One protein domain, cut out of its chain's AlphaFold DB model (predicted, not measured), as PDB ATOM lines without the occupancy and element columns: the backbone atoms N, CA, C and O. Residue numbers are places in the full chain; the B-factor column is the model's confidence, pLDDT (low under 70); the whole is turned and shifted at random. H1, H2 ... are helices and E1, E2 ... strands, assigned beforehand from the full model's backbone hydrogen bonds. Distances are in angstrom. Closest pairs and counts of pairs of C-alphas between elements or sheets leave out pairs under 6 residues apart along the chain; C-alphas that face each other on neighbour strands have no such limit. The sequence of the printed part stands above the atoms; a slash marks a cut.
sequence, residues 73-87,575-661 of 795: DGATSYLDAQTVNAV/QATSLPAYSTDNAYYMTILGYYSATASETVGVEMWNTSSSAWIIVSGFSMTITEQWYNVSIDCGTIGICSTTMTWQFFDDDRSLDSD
ATOM      1  N   ASP A  73     -46.369  20.091  38.490       59.66
ATOM      2  CA  ASP A  73     -45.703  19.926  39.781       59.66
ATOM      3  C   ASP A  73     -45.156  21.289  40.206       59.66
ATOM      4  O   ASP A  73     -44.203  21.822  39.628       59.66
ATOM      5  N   GLY A  74     -45.752  21.864  41.250       53.53
ATOM      6  CA  GLY A  74     -45.317  23.146  41.804       53.53
ATOM      7  C   GLY A  74     -43.882  23.140  42.363       53.53
ATOM      8  O   GLY A  74     -43.374  24.207  42.734       53.53
ATOM      9  N   ALA A  75     -43.208  21.985  42.446       50.22
ATOM     10  CA  ALA A  75     -41.863  21.830  42.989       50.22
ATOM     11  C   ALA A  75     -40.803  21.494  41.918       50.22
ATOM     12  O   ALA A  75     -40.841  20.497  41.212       50.22
ATOM     13  N   THR A  76     -39.728  22.289  41.867       43.56
ATOM     14  CA  THR A  76     -38.618  22.136  40.901       43.56
ATOM     15  C   THR A  76     -37.650  20.968  41.189       43.56
ATOM     16  O   THR A  76     -36.503  21.005  40.740       43.56
ATOM     17  N   SER A  77     -38.018  19.978  42.010       50.16
ATOM     18  CA  SER A  77     -37.085  18.934  42.466       50.16
ATOM     19  C   SER A  77     -37.799  17.676  42.981       50.16
ATOM     20  O   SER A  77     -38.134  17.591  44.158       50.16
ATOM     21  N   TYR A  78     -37.879  16.659  42.118       53.97
ATOM     22  CA  TYR A  78     -38.404  15.292  42.320       53.97
ATOM     23  C   TYR A  78     -37.780  14.459  43.469       53.97
ATOM     24  O   TYR A  78     -38.039  13.265  43.592       53.97
ATOM     25  N   LEU A  79     -36.911  15.046  44.299       50.59
ATOM     26  CA  LEU A  79     -36.132  14.344  45.329       50.59
ATOM     27  C   LEU A  79     -36.847  14.191  46.681       50.59
ATOM     28  O   LEU A  79     -36.356  13.438  47.523       50.59
ATOM     29  N   ASP A  80     -37.976  14.867  46.901       50.59
ATOM     30  CA  ASP A  80     -38.588  14.934  48.232       50.59
ATOM     31  C   ASP A  80     -39.551  13.757  48.528       50.59
ATOM     32  O   ASP A  80     -39.544  13.260  49.653       50.59
ATOM     33  N   ALA A  81     -40.238  13.171  47.536       51.28
ATOM     34  CA  ALA A  81     -41.211  12.076  47.747       51.28
ATOM     35  C   ALA A  81     -40.604  10.678  48.048       51.28
ATOM     36  O   ALA A  81     -41.310   9.671  48.128       51.28
ATOM     37  N   GLN A  82     -39.277  10.579  48.196       54.16
ATOM     38  CA  GLN A  82     -38.568   9.314  48.462       54.16
ATOM     39  C   GLN A  82     -38.120   9.161  49.922       54.16
ATOM     40  O   GLN A  82     -37.721   8.077  50.358       54.16
ATOM     41  N   THR A  83     -38.190  10.239  50.699       57.88
ATOM     42  CA  THR A  83     -37.973  10.223  52.144       57.88
ATOM     43  C   THR A  83     -39.143  10.920  52.791       57.88
ATOM     44  O   THR A  83     -39.295  12.108  52.537       57.88
ATOM     45  N   VAL A  84     -39.880  10.204  53.653       58.78
ATOM     46  CA  VAL A  84     -40.920  10.783  54.521       58.78
ATOM     47  C   VAL A  84     -40.339  12.036  55.157       58.78
ATOM     48  O   VAL A  84     -39.437  11.965  56.009       58.78
ATOM     49  N   ASN A  85     -40.775  13.184  54.670       62.25
ATOM     50  CA  ASN A  85     -40.287  14.470  55.114       62.25
ATOM     51  C   ASN A  85     -41.502  15.360  55.393       62.25
ATOM     52  O   ASN A  85     -42.621  14.885  55.460       62.25
ATOM     53  N   ALA A  86     -41.297  16.614  55.776       57.62
ATOM     54  CA  ALA A  86     -42.419  17.462  56.190       57.62
ATOM     55  C   ALA A  86     -43.021  18.266  55.021       57.62
ATOM     56  O   ALA A  86     -43.655  19.291  55.275       57.62
ATOM     57  N   VAL A  87     -42.731  17.885  53.774       70.44
ATOM     58  CA  VAL A  87     -43.094  18.617  52.560       70.44
ATOM     59  C   VAL A  87     -43.713  17.645  51.561       70.44
ATOM     60  O   VAL A  87     -43.004  16.861  50.936       70.44
ATOM     61  N   GLN A 575     -41.626   5.385  38.587       86.06
ATOM     62  CA  GLN A 575     -40.887   4.155  38.359       86.06
ATOM     63  C   GLN A 575     -40.051   3.785  39.586       86.06
ATOM     64  O   GLN A 575     -39.311   4.597  40.124       86.06
ATOM     65  N   ALA A 576     -40.139   2.528  40.019       84.06
ATOM     66  CA  ALA A 576     -39.209   1.935  40.972       84.06
ATOM     67  C   ALA A 576     -38.260   1.006  40.221       84.06
ATOM     68  O   ALA A 576     -38.681  -0.009  39.660       84.06
ATOM     69  N   THR A 577     -36.969   1.327  40.229       82.62
ATOM     70  CA  THR A 577     -35.921   0.505  39.613       82.62
ATOM     71  C   THR A 577     -35.163  -0.318  40.658       82.62
ATOM     72  O   THR A 577     -35.258  -0.106  41.866       82.62
ATOM     73  N   SER A 578     -34.358  -1.279  40.198       83.19
ATOM     74  CA  SER A 578     -33.487  -2.106  41.049       83.19
ATOM     75  C   SER A 578     -34.203  -2.961  42.106       83.19
ATOM     76  O   SER A 578     -33.576  -3.358  43.098       83.19
ATOM     77  N   LEU A 579     -35.471  -3.302  41.880       80.56
ATOM     78  CA  LEU A 579     -36.214  -4.219  42.736       80.56
ATOM     79  C   LEU A 579     -35.557  -5.611  42.724       80.56
ATOM     80  O   LEU A 579     -35.086  -6.063  41.671       80.56
ATOM     81  N   PRO A 580     -35.491  -6.318  43.868       80.44
ATOM     82  CA  PRO A 580     -35.018  -7.696  43.885       80.44
ATOM     83  C   PRO A 580     -35.836  -8.551  42.919       80.44
ATOM     84  O   PRO A 580     -37.037  -8.339  42.775       80.44
ATOM     85  N   ALA A 581     -35.188  -9.512  42.256       76.44
ATOM     86  CA  ALA A 581     -35.876 -10.405  41.332       76.44
ATOM     87  C   ALA A 581     -37.009 -11.145  42.058       76.44
ATOM     88  O   ALA A 581     -36.799 -11.700  43.140       76.44
ATOM     89  N   TYR A 582     -38.191 -11.153  41.444       71.38
ATOM     90  CA  TYR A 582     -39.350 -11.846  41.985       71.38
ATOM     91  C   TYR A 582     -39.031 -13.324  42.236       71.38
ATOM     92  O   TYR A 582     -38.482 -14.018  41.374       71.38
ATOM     93  N   SER A 583     -39.411 -13.807  43.414       71.19
ATOM     94  CA  SER A 583     -39.513 -15.233  43.704       71.19
ATOM     95  C   SER A 583     -40.970 -15.532  44.036       71.19
ATOM     96  O   SER A 583     -41.667 -14.663  44.555       71.19
ATOM     97  N   THR A 584     -41.439 -16.744  43.750       67.31
ATOM     98  CA  THR A 584     -42.830 -17.159  44.017       67.31
ATOM     99  C   THR A 584     -43.226 -17.083  45.494       67.31
ATOM    100  O   THR A 584     -44.408 -17.192  45.804       67.31
ATOM    101  N   ASP A 585     -42.251 -16.892  46.385       67.25
ATOM    102  CA  ASP A 585     -42.440 -16.805  47.831       67.25
ATOM    103  C   ASP A 585     -42.504 -15.346  48.334       67.25
ATOM    104  O   ASP A 585     -42.701 -15.115  49.525       67.25
ATOM    105  N   ASN A 586     -42.364 -14.357  47.440       67.19
ATOM    106  CA  ASN A 586     -42.333 -12.934  47.775       67.19
ATOM    107  C   ASN A 586     -43.564 -12.208  47.219       67.19
ATOM    108  O   ASN A 586     -43.835 -12.276  46.022       67.19
ATOM    109  N   ALA A 587     -44.267 -11.451  48.061       76.06
ATOM    110  CA  ALA A 587     -45.254 -10.469  47.614       76.06
ATOM    111  C   ALA A 587     -44.603  -9.080  47.563       76.06
ATOM    112  O   ALA A 587     -43.896  -8.688  48.500       76.06
ATOM    113  N   TYR A 588     -44.828  -8.347  46.472       84.38
ATOM    114  CA  TYR A 588     -44.513  -6.922  46.432       84.38
ATOM    115  C   TYR A 588     -45.652  -6.154  47.088       84.38
ATOM    116  O   TYR A 588     -46.822  -6.481  46.896       84.38
ATOM    117  N   TYR A 589     -45.303  -5.121  47.835       86.75
ATOM    118  CA  TYR A 589     -46.254  -4.189  48.409       86.75
ATOM    119  C   TYR A 589     -45.925  -2.798  47.895       86.75
ATOM    120  O   TYR A 589     -44.781  -2.353  47.987       86.75
ATOM    121  N   MET A 590     -46.931  -2.134  47.338       89.19
ATOM    122  CA  MET A 590     -46.874  -0.712  47.043       89.19
ATOM    123  C   MET A 590     -47.375   0.051  48.259       89.19
ATOM    124  O   MET A 590     -48.461  -0.237  48.769       89.19
ATOM    125  N   THR A 591     -46.575   1.010  48.702       88.69
ATOM    126  CA  THR A 591     -46.879   1.887  49.823       88.69
ATOM    127  C   THR A 591     -46.917   3.319  49.348       88.69
ATOM    128  O   THR A 591     -45.935   3.806  48.790       88.69
ATOM    129  N   ILE A 592     -48.028   3.992  49.624       89.81
ATOM    130  CA  ILE A 592     -48.211   5.413  49.349       89.81
ATOM    131  C   ILE A 592     -48.646   6.100  50.649       89.81
ATOM    132  O   ILE A 592     -49.534   5.597  51.332       89.81
ATOM    133  N   LEU A 593     -48.023   7.220  51.008       89.56
ATOM    134  CA  LEU A 593     -48.504   8.164  52.015       89.56
ATOM    135  C   LEU A 593     -48.917   9.433  51.282       89.56
ATOM    136  O   LEU A 593     -48.093  10.071  50.629       89.56
ATOM    137  N   GLY A 594     -50.194   9.775  51.378       89.31
ATOM    138  CA  GLY A 594     -50.723  10.946  50.701       89.31
ATOM    139  C   GLY A 594     -52.215  11.124  50.915       89.31
ATOM    140  O   GLY A 594     -52.863  10.360  51.640       89.31
ATOM    141  N   TYR A 595     -52.750  12.150  50.275       89.50
ATOM    142  CA  TYR A 595     -54.172  12.433  50.152       89.50
ATOM    143  C   TYR A 595     -54.411  13.204  48.862       89.50
ATOM    144  O   TYR A 595     -53.509  13.840  48.329       89.50
ATOM    145  N   TYR A 596     -55.641  13.193  48.383       86.31
ATOM    146  CA  TYR A 596     -56.054  14.050  47.280       86.31
ATOM    147  C   TYR A 596     -57.057  15.076  47.807       86.31
ATOM    148  O   TYR A 596     -57.808  14.793  48.744       86.31
ATOM    149  N   SER A 597     -57.022  16.299  47.292       80.69
ATOM    150  CA  SER A 597     -57.921  17.374  47.704       80.69
ATOM    151  C   SER A 597     -58.988  17.601  46.643       80.69
ATOM    152  O   SER A 597     -58.991  18.648  46.003       80.69
ATOM    153  N   ALA A 598     -59.870  16.623  46.463       66.38
ATOM    154  CA  ALA A 598     -60.954  16.753  45.501       66.38
ATOM    155  C   ALA A 598     -62.224  17.364  46.082       66.38
ATOM    156  O   ALA A 598     -62.490  17.354  47.298       66.38
ATOM    157  N   THR A 599     -63.054  17.836  45.161       64.56
ATOM    158  CA  THR A 599     -64.504  17.859  45.315       64.56
ATOM    159  C   THR A 599     -65.026  16.451  45.628       64.56
ATOM    160  O   THR A 599     -64.395  15.440  45.364       64.56
ATOM    161  N   ALA A 600     -66.147  16.330  46.343       59.59
ATOM    162  CA  ALA A 600     -66.525  15.072  47.007       59.59
ATOM    163  C   ALA A 600     -66.938  13.898  46.070       59.59
ATOM    164  O   ALA A 600     -67.540  12.941  46.571       59.59
ATOM    165  N   SER A 601     -66.689  13.985  44.756       71.75
ATOM    166  CA  SER A 601     -67.109  13.033  43.716       71.75
ATOM    167  C   SER A 601     -65.986  12.193  43.110       71.75
ATOM    168  O   SER A 601     -66.261  11.017  42.870       71.75
ATOM    169  N   GLU A 602     -64.784  12.738  42.911       79.69
ATOM    170  CA  GLU A 602     -63.678  12.039  42.232       79.69
ATOM    171  C   GLU A 602     -62.974  11.014  43.131       79.69
ATOM    172  O   GLU A 602     -62.975  11.116  44.374       79.69
ATOM    173  N   THR A 603     -62.336  10.015  42.513       84.00
ATOM    174  CA  THR A 603     -61.442   9.081  43.205       84.00
ATOM    175  C   THR A 603     -60.116   8.866  42.476       84.00
ATOM    176  O   THR A 603     -60.047   8.234  41.430       84.00
ATOM    177  N   VAL A 604     -59.010   9.218  43.141       87.62
ATOM    178  CA  VAL A 604     -57.666   8.914  42.625       87.62
ATOM    179  C   VAL A 604     -57.339   7.422  42.770       87.62
ATOM    180  O   VAL A 604     -57.273   6.859  43.878       87.62
ATOM    181  N   GLY A 605     -57.088   6.787  41.628       91.19
ATOM    182  CA  GLY A 605     -56.636   5.411  41.477       91.19
ATOM    183  C   GLY A 605     -55.130   5.286  41.229       91.19
ATOM    184  O   GLY A 605     -54.408   6.262  41.028       91.19
ATOM    185  N   VAL A 606     -54.646   4.039  41.237       91.69
ATOM    186  CA  VAL A 606     -53.297   3.697  40.765       91.69
ATOM    187  C   VAL A 606     -53.373   2.587  39.734       91.69
ATOM    188  O   VAL A 606     -54.046   1.568  39.918       91.69
ATOM    189  N   GLU A 607     -52.648   2.783  38.647       92.06
ATOM    190  CA  GLU A 607     -52.477   1.821  37.573       92.06
ATOM    191  C   GLU A 607     -51.021   1.410  37.449       92.06
ATOM    192  O   GLU A 607     -50.115   2.174  37.739       92.06
ATOM    193  N   MET A 608     -50.786   0.188  36.994       91.31
ATOM    194  CA  MET A 608     -49.452  -0.362  36.815       91.31
ATOM    195  C   MET A 608     -49.180  -0.727  35.366       91.31
ATOM    196  O   MET A 608     -50.016  -1.352  34.712       91.31
ATOM    197  N   TRP A 609     -47.979  -0.411  34.883       91.38
ATOM    198  CA  TRP A 609     -47.583  -0.730  33.518       91.38
ATOM    199  C   TRP A 609     -47.284  -2.221  33.365       91.38
ATOM    200  O   TRP A 609     -46.293  -2.741  33.888       91.38
ATOM    201  N   ASN A 610     -48.107  -2.931  32.596       89.00
ATOM    202  CA  ASN A 610     -47.843  -4.317  32.246       89.00
ATOM    203  C   ASN A 610     -46.989  -4.404  30.980       89.00
ATOM    204  O   ASN A 610     -47.483  -4.320  29.856       89.00
ATOM    205  N   THR A 611     -45.703  -4.681  31.174       82.06
ATOM    206  CA  THR A 611     -44.729  -4.846  30.083       82.06
ATOM    207  C   THR A 611     -45.083  -5.950  29.078       82.06
ATOM    208  O   THR A 611     -44.662  -5.874  27.927       82.06
ATOM    209  N   SER A 612     -45.858  -6.966  29.475       84.38
ATOM    210  CA  SER A 612     -46.252  -8.069  28.587       84.38
ATOM    211  C   SER A 612     -47.396  -7.690  27.647       84.38
ATOM    212  O   SER A 612     -47.443  -8.185  26.521       84.38
ATOM    213  N   SER A 613     -48.326  -6.846  28.103       87.38
ATOM    214  CA  SER A 613     -49.464  -6.377  27.300       87.38
ATOM    215  C   SER A 613     -49.279  -4.975  26.726       87.38
ATOM    216  O   SER A 613     -50.106  -4.574  25.913       87.38
ATOM    217  N   SER A 614     -48.233  -4.249  27.138       88.19
ATOM    218  CA  SER A 614     -48.031  -2.824  26.834       88.19
ATOM    219  C   SER A 614     -49.280  -2.000  27.157       88.19
ATOM    220  O   SER A 614     -49.792  -1.275  26.310       88.19
ATOM    221  N   ALA A 615     -49.823  -2.209  28.357       89.81
ATOM    222  CA  ALA A 615     -51.041  -1.551  28.812       89.81
ATOM    223  C   ALA A 615     -50.995  -1.308  30.321       89.81
ATOM    224  O   ALA A 615     -50.429  -2.118  31.065       89.81
ATOM    225  N   TRP A 616     -51.651  -0.238  30.755       91.44
ATOM    226  CA  TRP A 616     -51.919   0.046  32.156       91.44
ATOM    227  C   TRP A 616     -52.971  -0.911  32.729       91.44
ATOM    228  O   TRP A 616     -53.939  -1.276  32.059       91.44
ATOM    229  N   ILE A 617     -52.760  -1.368  33.966       90.69
ATOM    230  CA  ILE A 617     -53.666  -2.273  34.680       90.69
ATOM    231  C   ILE A 617     -53.987  -1.694  36.050       90.69
ATOM    232  O   ILE A 617     -53.083  -1.458  36.849       90.69
ATOM    233  N   ILE A 618     -55.279  -1.524  36.334       89.88
ATOM    234  CA  ILE A 618     -55.769  -0.982  37.605       89.88
ATOM    235  C   ILE A 618     -55.319  -1.870  38.765       89.88
ATOM    236  O   ILE A 618     -55.568  -3.083  38.783       89.88
ATOM    237  N   VAL A 619     -54.700  -1.254  39.771       89.88
ATOM    238  CA  VAL A 619     -54.353  -1.917  41.025       89.88
ATOM    239  C   VAL A 619     -55.620  -2.049  41.869       89.88
ATOM    240  O   VAL A 619     -56.040  -1.132  42.574       89.88
ATOM    241  N   SER A 620     -56.267  -3.212  41.787       86.25
ATOM    242  CA  SER A 620     -57.532  -3.460  42.483       86.25
ATOM    243  C   SER A 620     -57.409  -3.253  43.995       86.25
ATOM    244  O   SER A 620     -56.538  -3.845  44.633       86.25
ATOM    245  N   GLY A 621     -58.336  -2.486  44.573       83.69
ATOM    246  CA  GLY A 621     -58.377  -2.219  46.013       83.69
ATOM    247  C   GLY A 621     -57.554  -1.009  46.460       83.69
ATOM    248  O   GLY A 621     -57.492  -0.755  47.660       83.69
ATOM    249  N   PHE A 622     -56.955  -0.264  45.526       88.19
ATOM    250  CA  PHE A 622     -56.427   1.071  45.788       88.19
ATOM    251  C   PHE A 622     -57.502   2.128  45.504       88.19
ATOM    252  O   PHE A 622     -58.121   2.110  44.445       88.19
ATOM    253  N   SER A 623     -57.724   3.032  46.453       86.88
ATOM    254  CA  SER A 623     -58.514   4.254  46.283       86.88
ATOM    255  C   SER A 623     -58.016   5.232  47.334       86.88
ATOM    256  O   SER A 623     -58.027   4.915  48.532       86.88
ATOM    257  N   MET A 624     -57.490   6.371  46.886       89.06
ATOM    258  CA  MET A 624     -57.049   7.406  47.807       89.06
ATOM    259  C   MET A 624     -58.270   8.071  48.456       89.06
ATOM    260  O   MET A 624     -59.365   8.066  47.910       89.06
ATOM    261  N   THR A 625     -58.103   8.604  49.663       87.75
ATOM    262  CA  THR A 625     -59.114   9.379  50.398       87.75
ATOM    263  C   THR A 625     -58.590  10.794  50.640       87.75
ATOM    264  O   THR A 625     -57.380  11.020  50.608       87.75
ATOM    265  N   ILE A 626     -59.481  11.723  50.987       86.69
ATOM    266  CA  ILE A 626     -59.130  13.117  51.307       86.69
ATOM    267  C   ILE A 626     -58.346  13.303  52.620       86.69
ATOM    268  O   ILE A 626     -57.984  14.419  52.980       86.69
ATOM    269  N   THR A 627     -58.140  12.229  53.389       88.81
ATOM    270  CA  THR A 627     -57.326  12.257  54.611       88.81
ATOM    271  C   THR A 627     -55.961  11.658  54.322       88.81
ATOM    272  O   THR A 627     -55.883  10.559  53.771       88.81
ATOM    273  N   GLU A 628     -54.904  12.342  54.755       90.94
ATOM    274  CA  GLU A 628     -53.541  11.823  54.678       90.94
ATOM    275  C   GLU A 628     -53.426  10.513  55.468       90.94
ATOM    276  O   GLU A 628     -53.679  10.463  56.677       90.94
ATOM    277  N   GLN A 629     -53.080   9.429  54.778       91.44
ATOM    278  CA  GLN A 629     -52.907   8.116  55.394       91.44
ATOM    279  C   GLN A 629     -51.993   7.219  54.559       91.44
ATOM    280  O   GLN A 629     -51.709   7.489  53.395       91.44
ATOM    281  N   TRP A 630     -51.560   6.118  55.171       91.62
ATOM    282  CA  TRP A 630     -50.791   5.076  54.500       91.62
ATOM    283  C   TRP A 630     -51.707   4.111  53.744       91.62
ATOM    284  O   TRP A 630     -52.533   3.421  54.345       91.62
ATOM    285  N   TYR A 631     -51.484   3.989  52.443       90.88
ATOM    286  CA  TYR A 631     -52.085   2.990  51.569       90.88
ATOM    287  C   TYR A 631     -51.056   1.901  51.302       90.88
ATOM    288  O   TYR A 631     -50.001   2.170  50.741       90.88
ATOM    289  N   ASN A 632     -51.357   0.668  51.708       90.56
ATOM    290  CA  ASN A 632     -50.503  -0.492  51.466       90.56
ATOM    291  C   ASN A 632     -51.275  -1.509  50.633       90.56
ATOM    292  O   ASN A 632     -52.249  -2.088  51.117       90.56
ATOM    293  N   VAL A 633     -50.839  -1.739  49.397       89.44
ATOM    294  CA  VAL A 633     -51.512  -2.660  48.477       89.44
ATOM    295  C   VAL A 633     -50.566  -3.771  48.056       89.44
ATOM    296  O   VAL A 633     -49.467  -3.527  47.565       89.44
ATOM    297  N   SER A 634     -51.004  -5.013  48.270       87.31
ATOM    298  CA  SER A 634     -50.287  -6.199  47.801       87.31
ATOM    299  C   SER A 634     -50.419  -6.303  46.287       87.31
ATOM    300  O   SER A 634     -51.529  -6.372  45.763       87.31
ATOM    301  N   ILE A 635     -49.290  -6.392  45.598       85.62
ATOM    302  CA  ILE A 635     -49.228  -6.597  44.155       85.62
ATOM    303  C   ILE A 635     -48.948  -8.079  43.909       85.62
ATOM    304  O   ILE A 635     -47.858  -8.586  44.189       85.62
ATOM    305  N   ASP A 636     -49.940  -8.787  43.372       81.69
ATOM    306  CA  ASP A 636     -49.747 -10.153  42.886       81.69
ATOM    307  C   ASP A 636     -49.113 -10.124  41.492       81.69
ATOM    308  O   ASP A 636     -49.778 -10.131  40.451       81.69
ATOM    309  N   CYS A 637     -47.786 -10.095  41.470       73.69
ATOM    310  CA  CYS A 637     -47.047 -10.023  40.220       73.69
ATOM    311  C   CYS A 637     -47.157 -11.306  39.371       73.69
ATOM    312  O   CYS A 637     -46.877 -11.251  38.168       73.69
ATOM    313  N   GLY A 638     -47.593 -12.433  39.952       71.00
ATOM    314  CA  GLY A 638     -47.775 -13.705  39.250       71.00
ATOM    315  C   GLY A 638     -49.008 -13.720  38.345       71.00
ATOM    316  O   GLY A 638     -48.963 -14.288  37.253       71.00
ATOM    317  N   THR A 639     -50.081 -13.047  38.762       64.94
ATOM    318  CA  THR A 639     -51.325 -12.946  37.981       64.94
ATOM    319  C   THR A 639     -51.238 -11.872  36.896       64.94
ATOM    320  O   THR A 639     -51.835 -12.023  35.830       64.94
ATOM    321  N   ILE A 640     -50.468 -10.806  37.135       64.31
ATOM    322  CA  ILE A 640     -50.499  -9.607  36.288       64.31
ATOM    323  C   ILE A 640     -49.286  -9.520  35.334       64.31
ATOM    324  O   ILE A 640     -49.270  -8.704  34.424       64.31
ATOM    325  N   GLY A 641     -48.277 -10.394  35.450       69.69
ATOM    326  CA  GLY A 641     -47.143 -10.426  34.506       69.69
ATOM    327  C   GLY A 641     -46.180  -9.236  34.628       69.69
ATOM    328  O   GLY A 641     -45.441  -8.940  33.692       69.69
ATOM    329  N   ILE A 642     -46.176  -8.570  35.788       71.31
ATOM    330  CA  ILE A 642     -45.421  -7.331  36.066       71.31
ATOM    331  C   ILE A 642     -44.136  -7.594  36.877       71.31
ATOM    332  O   ILE A 642     -43.531  -6.676  37.420       71.31
ATOM    333  N   CYS A 643     -43.709  -8.856  36.997       71.19
ATOM    334  CA  CYS A 643     -42.506  -9.240  37.743       71.19
ATOM    335  C   CYS A 643     -41.237  -8.760  37.023       71.19
ATOM    336  O   CYS A 643     -40.652  -9.495  36.225       71.19
ATOM    337  N   SER A 644     -40.789  -7.547  37.313       76.00
ATOM    338  CA  SER A 644     -39.574  -6.973  36.745       76.00
ATOM    339  C   SER A 644     -38.730  -6.346  37.849       76.00
ATOM    340  O   SER A 644     -39.224  -5.975  38.910       76.00
ATOM    341  N   THR A 645     -37.427  -6.216  37.599       82.38
ATOM    342  CA  THR A 645     -36.540  -5.402  38.446       82.38
ATOM    343  C   THR A 645     -36.873  -3.909  38.365       82.38
ATOM    344  O   THR A 645     -36.294  -3.118  39.103       82.38
ATOM    345  N   THR A 646     -37.779  -3.540  37.459       84.19
ATOM    346  CA  THR A 646     -38.328  -2.202  37.272       84.19
ATOM    347  C   THR A 646     -39.848  -2.292  37.210       84.19
ATOM    348  O   THR A 646     -40.371  -3.021  36.366       84.19
ATOM    349  N   MET A 647     -40.548  -1.563  38.072       87.12
ATOM    350  CA  MET A 647     -42.008  -1.458  38.069       87.12
ATOM    351  C   MET A 647     -42.389   0.005  37.857       87.12
ATOM    352  O   MET A 647     -41.888   0.860  38.579       87.12
ATOM    353  N   THR A 648     -43.260   0.273  36.885       88.75
ATOM    354  CA  THR A 648     -43.839   1.605  36.645       88.75
ATOM    355  C   THR A 648     -45.306   1.589  37.066       88.75
ATOM    356  O   THR A 648     -46.016   0.614  36.788       88.75
ATOM    357  N   TRP A 649     -45.759   2.641  37.737       91.31
ATOM    358  CA  TRP A 649     -47.163   2.893  38.046       91.31
ATOM    359  C   TRP A 649     -47.511   4.344  37.729       91.31
ATOM    360  O   TRP A 649     -46.617   5.176  37.649       91.31
ATOM    361  N   GLN A 650     -48.792   4.643  37.569       90.81
ATOM    362  CA  GLN A 650     -49.282   6.006  37.432       90.81
ATOM    363  C   GLN A 650     -50.441   6.261  38.385       90.81
ATOM    364  O   GLN A 650     -51.213   5.344  38.691       90.81
ATOM    365  N   PHE A 651     -50.554   7.504  38.835       91.25
ATOM    366  CA  PHE A 651     -51.780   8.018  39.432       91.25
ATOM    367  C   PHE A 651     -52.715   8.485  38.326       91.25
ATOM    368  O   PHE A 651     -52.252   9.047  37.333       91.25
ATOM    369  N   PHE A 652     -54.004   8.217  38.496       88.75
ATOM    370  CA  PHE A 652     -55.038   8.636  37.561       88.75
ATOM    371  C   PHE A 652     -56.324   8.959  38.310       88.75
ATOM    372  O   PHE A 652     -56.575   8.352  39.355       88.75
ATOM    373  N   ASP A 653     -57.124   9.863  37.761       87.00
ATOM    374  CA  ASP A 653     -58.484  10.101  38.237       87.00
ATOM    375  C   ASP A 653     -59.518   9.179  37.549       87.00
ATOM    376  O   ASP A 653     -59.262   8.630  36.468       87.00
ATOM    377  N   ASP A 654     -60.654   8.922  38.203       79.88
ATOM    378  CA  ASP A 654     -61.695   8.030  37.713       79.88
ATOM    379  C   ASP A 654     -62.513   8.566  36.523       79.88
ATOM    380  O   ASP A 654     -63.139   7.734  35.847       79.88
ATOM    381  N   ASP A 655     -62.421   9.859  36.172       74.94
ATOM    382  CA  ASP A 655     -62.997  10.428  34.944       74.94
ATOM    383  C   ASP A 655     -61.948  10.974  33.957       74.94
ATOM    384  O   ASP A 655     -61.734  12.166  33.789       74.94
ATOM    385  N   ARG A 656     -61.342  10.079  33.168       73.94
ATOM    386  CA  ARG A 656     -60.436  10.470  32.063       73.94
ATOM    387  C   ARG A 656     -61.139  11.088  30.848       73.94
ATOM    388  O   ARG A 656     -60.619  11.013  29.732       73.94
ATOM    389  N   SER A 657     -62.372  11.562  30.995       69.94
ATOM    390  CA  SER A 657     -63.139  12.123  29.890       69.94
ATOM    391  C   SER A 657     -63.942  13.349  30.311       69.94
ATOM    392  O   SER A 657     -65.063  13.204  30.781       69.94
ATOM    393  N   LEU A 658     -63.448  14.544  29.969       67.62
ATOM    394  CA  LEU A 658     -64.121  15.829  30.195       67.62
ATOM    395  C   LEU A 658     -64.314  16.146  31.677       67.62
ATOM    396  O   LEU A 658     -65.447  16.356  32.123       67.62
ATOM    397  N   ASP A 659     -63.203  16.235  32.403       77.06
ATOM    398  CA  ASP A 659     -63.215  16.732  33.773       77.06
ATOM    399  C   ASP A 659     -63.150  18.268  33.811       77.06
ATOM    400  O   ASP A 659     -62.240  18.909  33.274       77.06
ATOM    401  N   SER A 660     -64.155  18.875  34.439       75.44
ATOM    402  CA  SER A 660     -64.237  20.325  34.620       75.44
ATOM    403  C   SER A 660     -63.648  20.813  35.941       75.44
ATOM    404  O   SER A 660     -63.443  22.026  36.091       75.44
ATOM    405  N   ASP A 661     -63.436  19.900  36.884       81.94
ATOM    406  CA  ASP A 661     -62.893  20.177  38.201       81.94
ATOM    407  C   ASP A 661     -61.358  20.065  38.161       81.94
ATOM    408  O   ASP A 661     -60.778  19.525  37.231       81.94
TER     409      ASP A 661
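This is residues 73 to 87 and 575 to 661 of the 795 residues of an uncharacterized protein of marine sediment metagenome (UniProt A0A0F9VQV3). With little regular structure, a small sheet, E3 - E2 - E5, and a two-stranded ribbon, E1 and E4, stand loosely and partly face to face, with short H1 at one end and residues 73 to 80 sticking out. The printed part has 102 residues, of which the named elements E1 E2 E3 E4 H1 E5, in this order along the chain, hold only 37; by these elements the class is mostly strand, and both sheets are antiparallel. It is only just compact, close to loose, radius of gyration of the C-alphas 15.0 A, spanning 41 by 33 by 24 A.

E2 is residues 605 to 610, E3 615 to 618, E5 647 to 652, ending at (-55.038, 8.636, 37.561). E1, 587 to 596, 26.8 A, begins at (-45.254, -10.469, 47.614) and bends by 56 degrees at residue 593. E4 is 629 to 635, 18.9 A; H1 637 to 640.

E2 and E3 form a hairpin, N 608 to O 617 2.8 A; E2 and E5 have N 607 to O 650 at 2.9 A. E1 and E4 have N 592 to O 631 at 2.9 A. E1 and E5 are apart. H1, too short for an O i to N i+4 pair, only grazes the three-stranded sheet; C-alphas 610 and 640 are closest to each other between E2 and H1, 7.2 A.

Residues 88 to 574 are cut out, leaving 20.4 A between C-alphas 87 and 575. No link is long. The model's confidence is low, with pLDDT under 70, in 25 of the printed residues, among them residues 73 to 86.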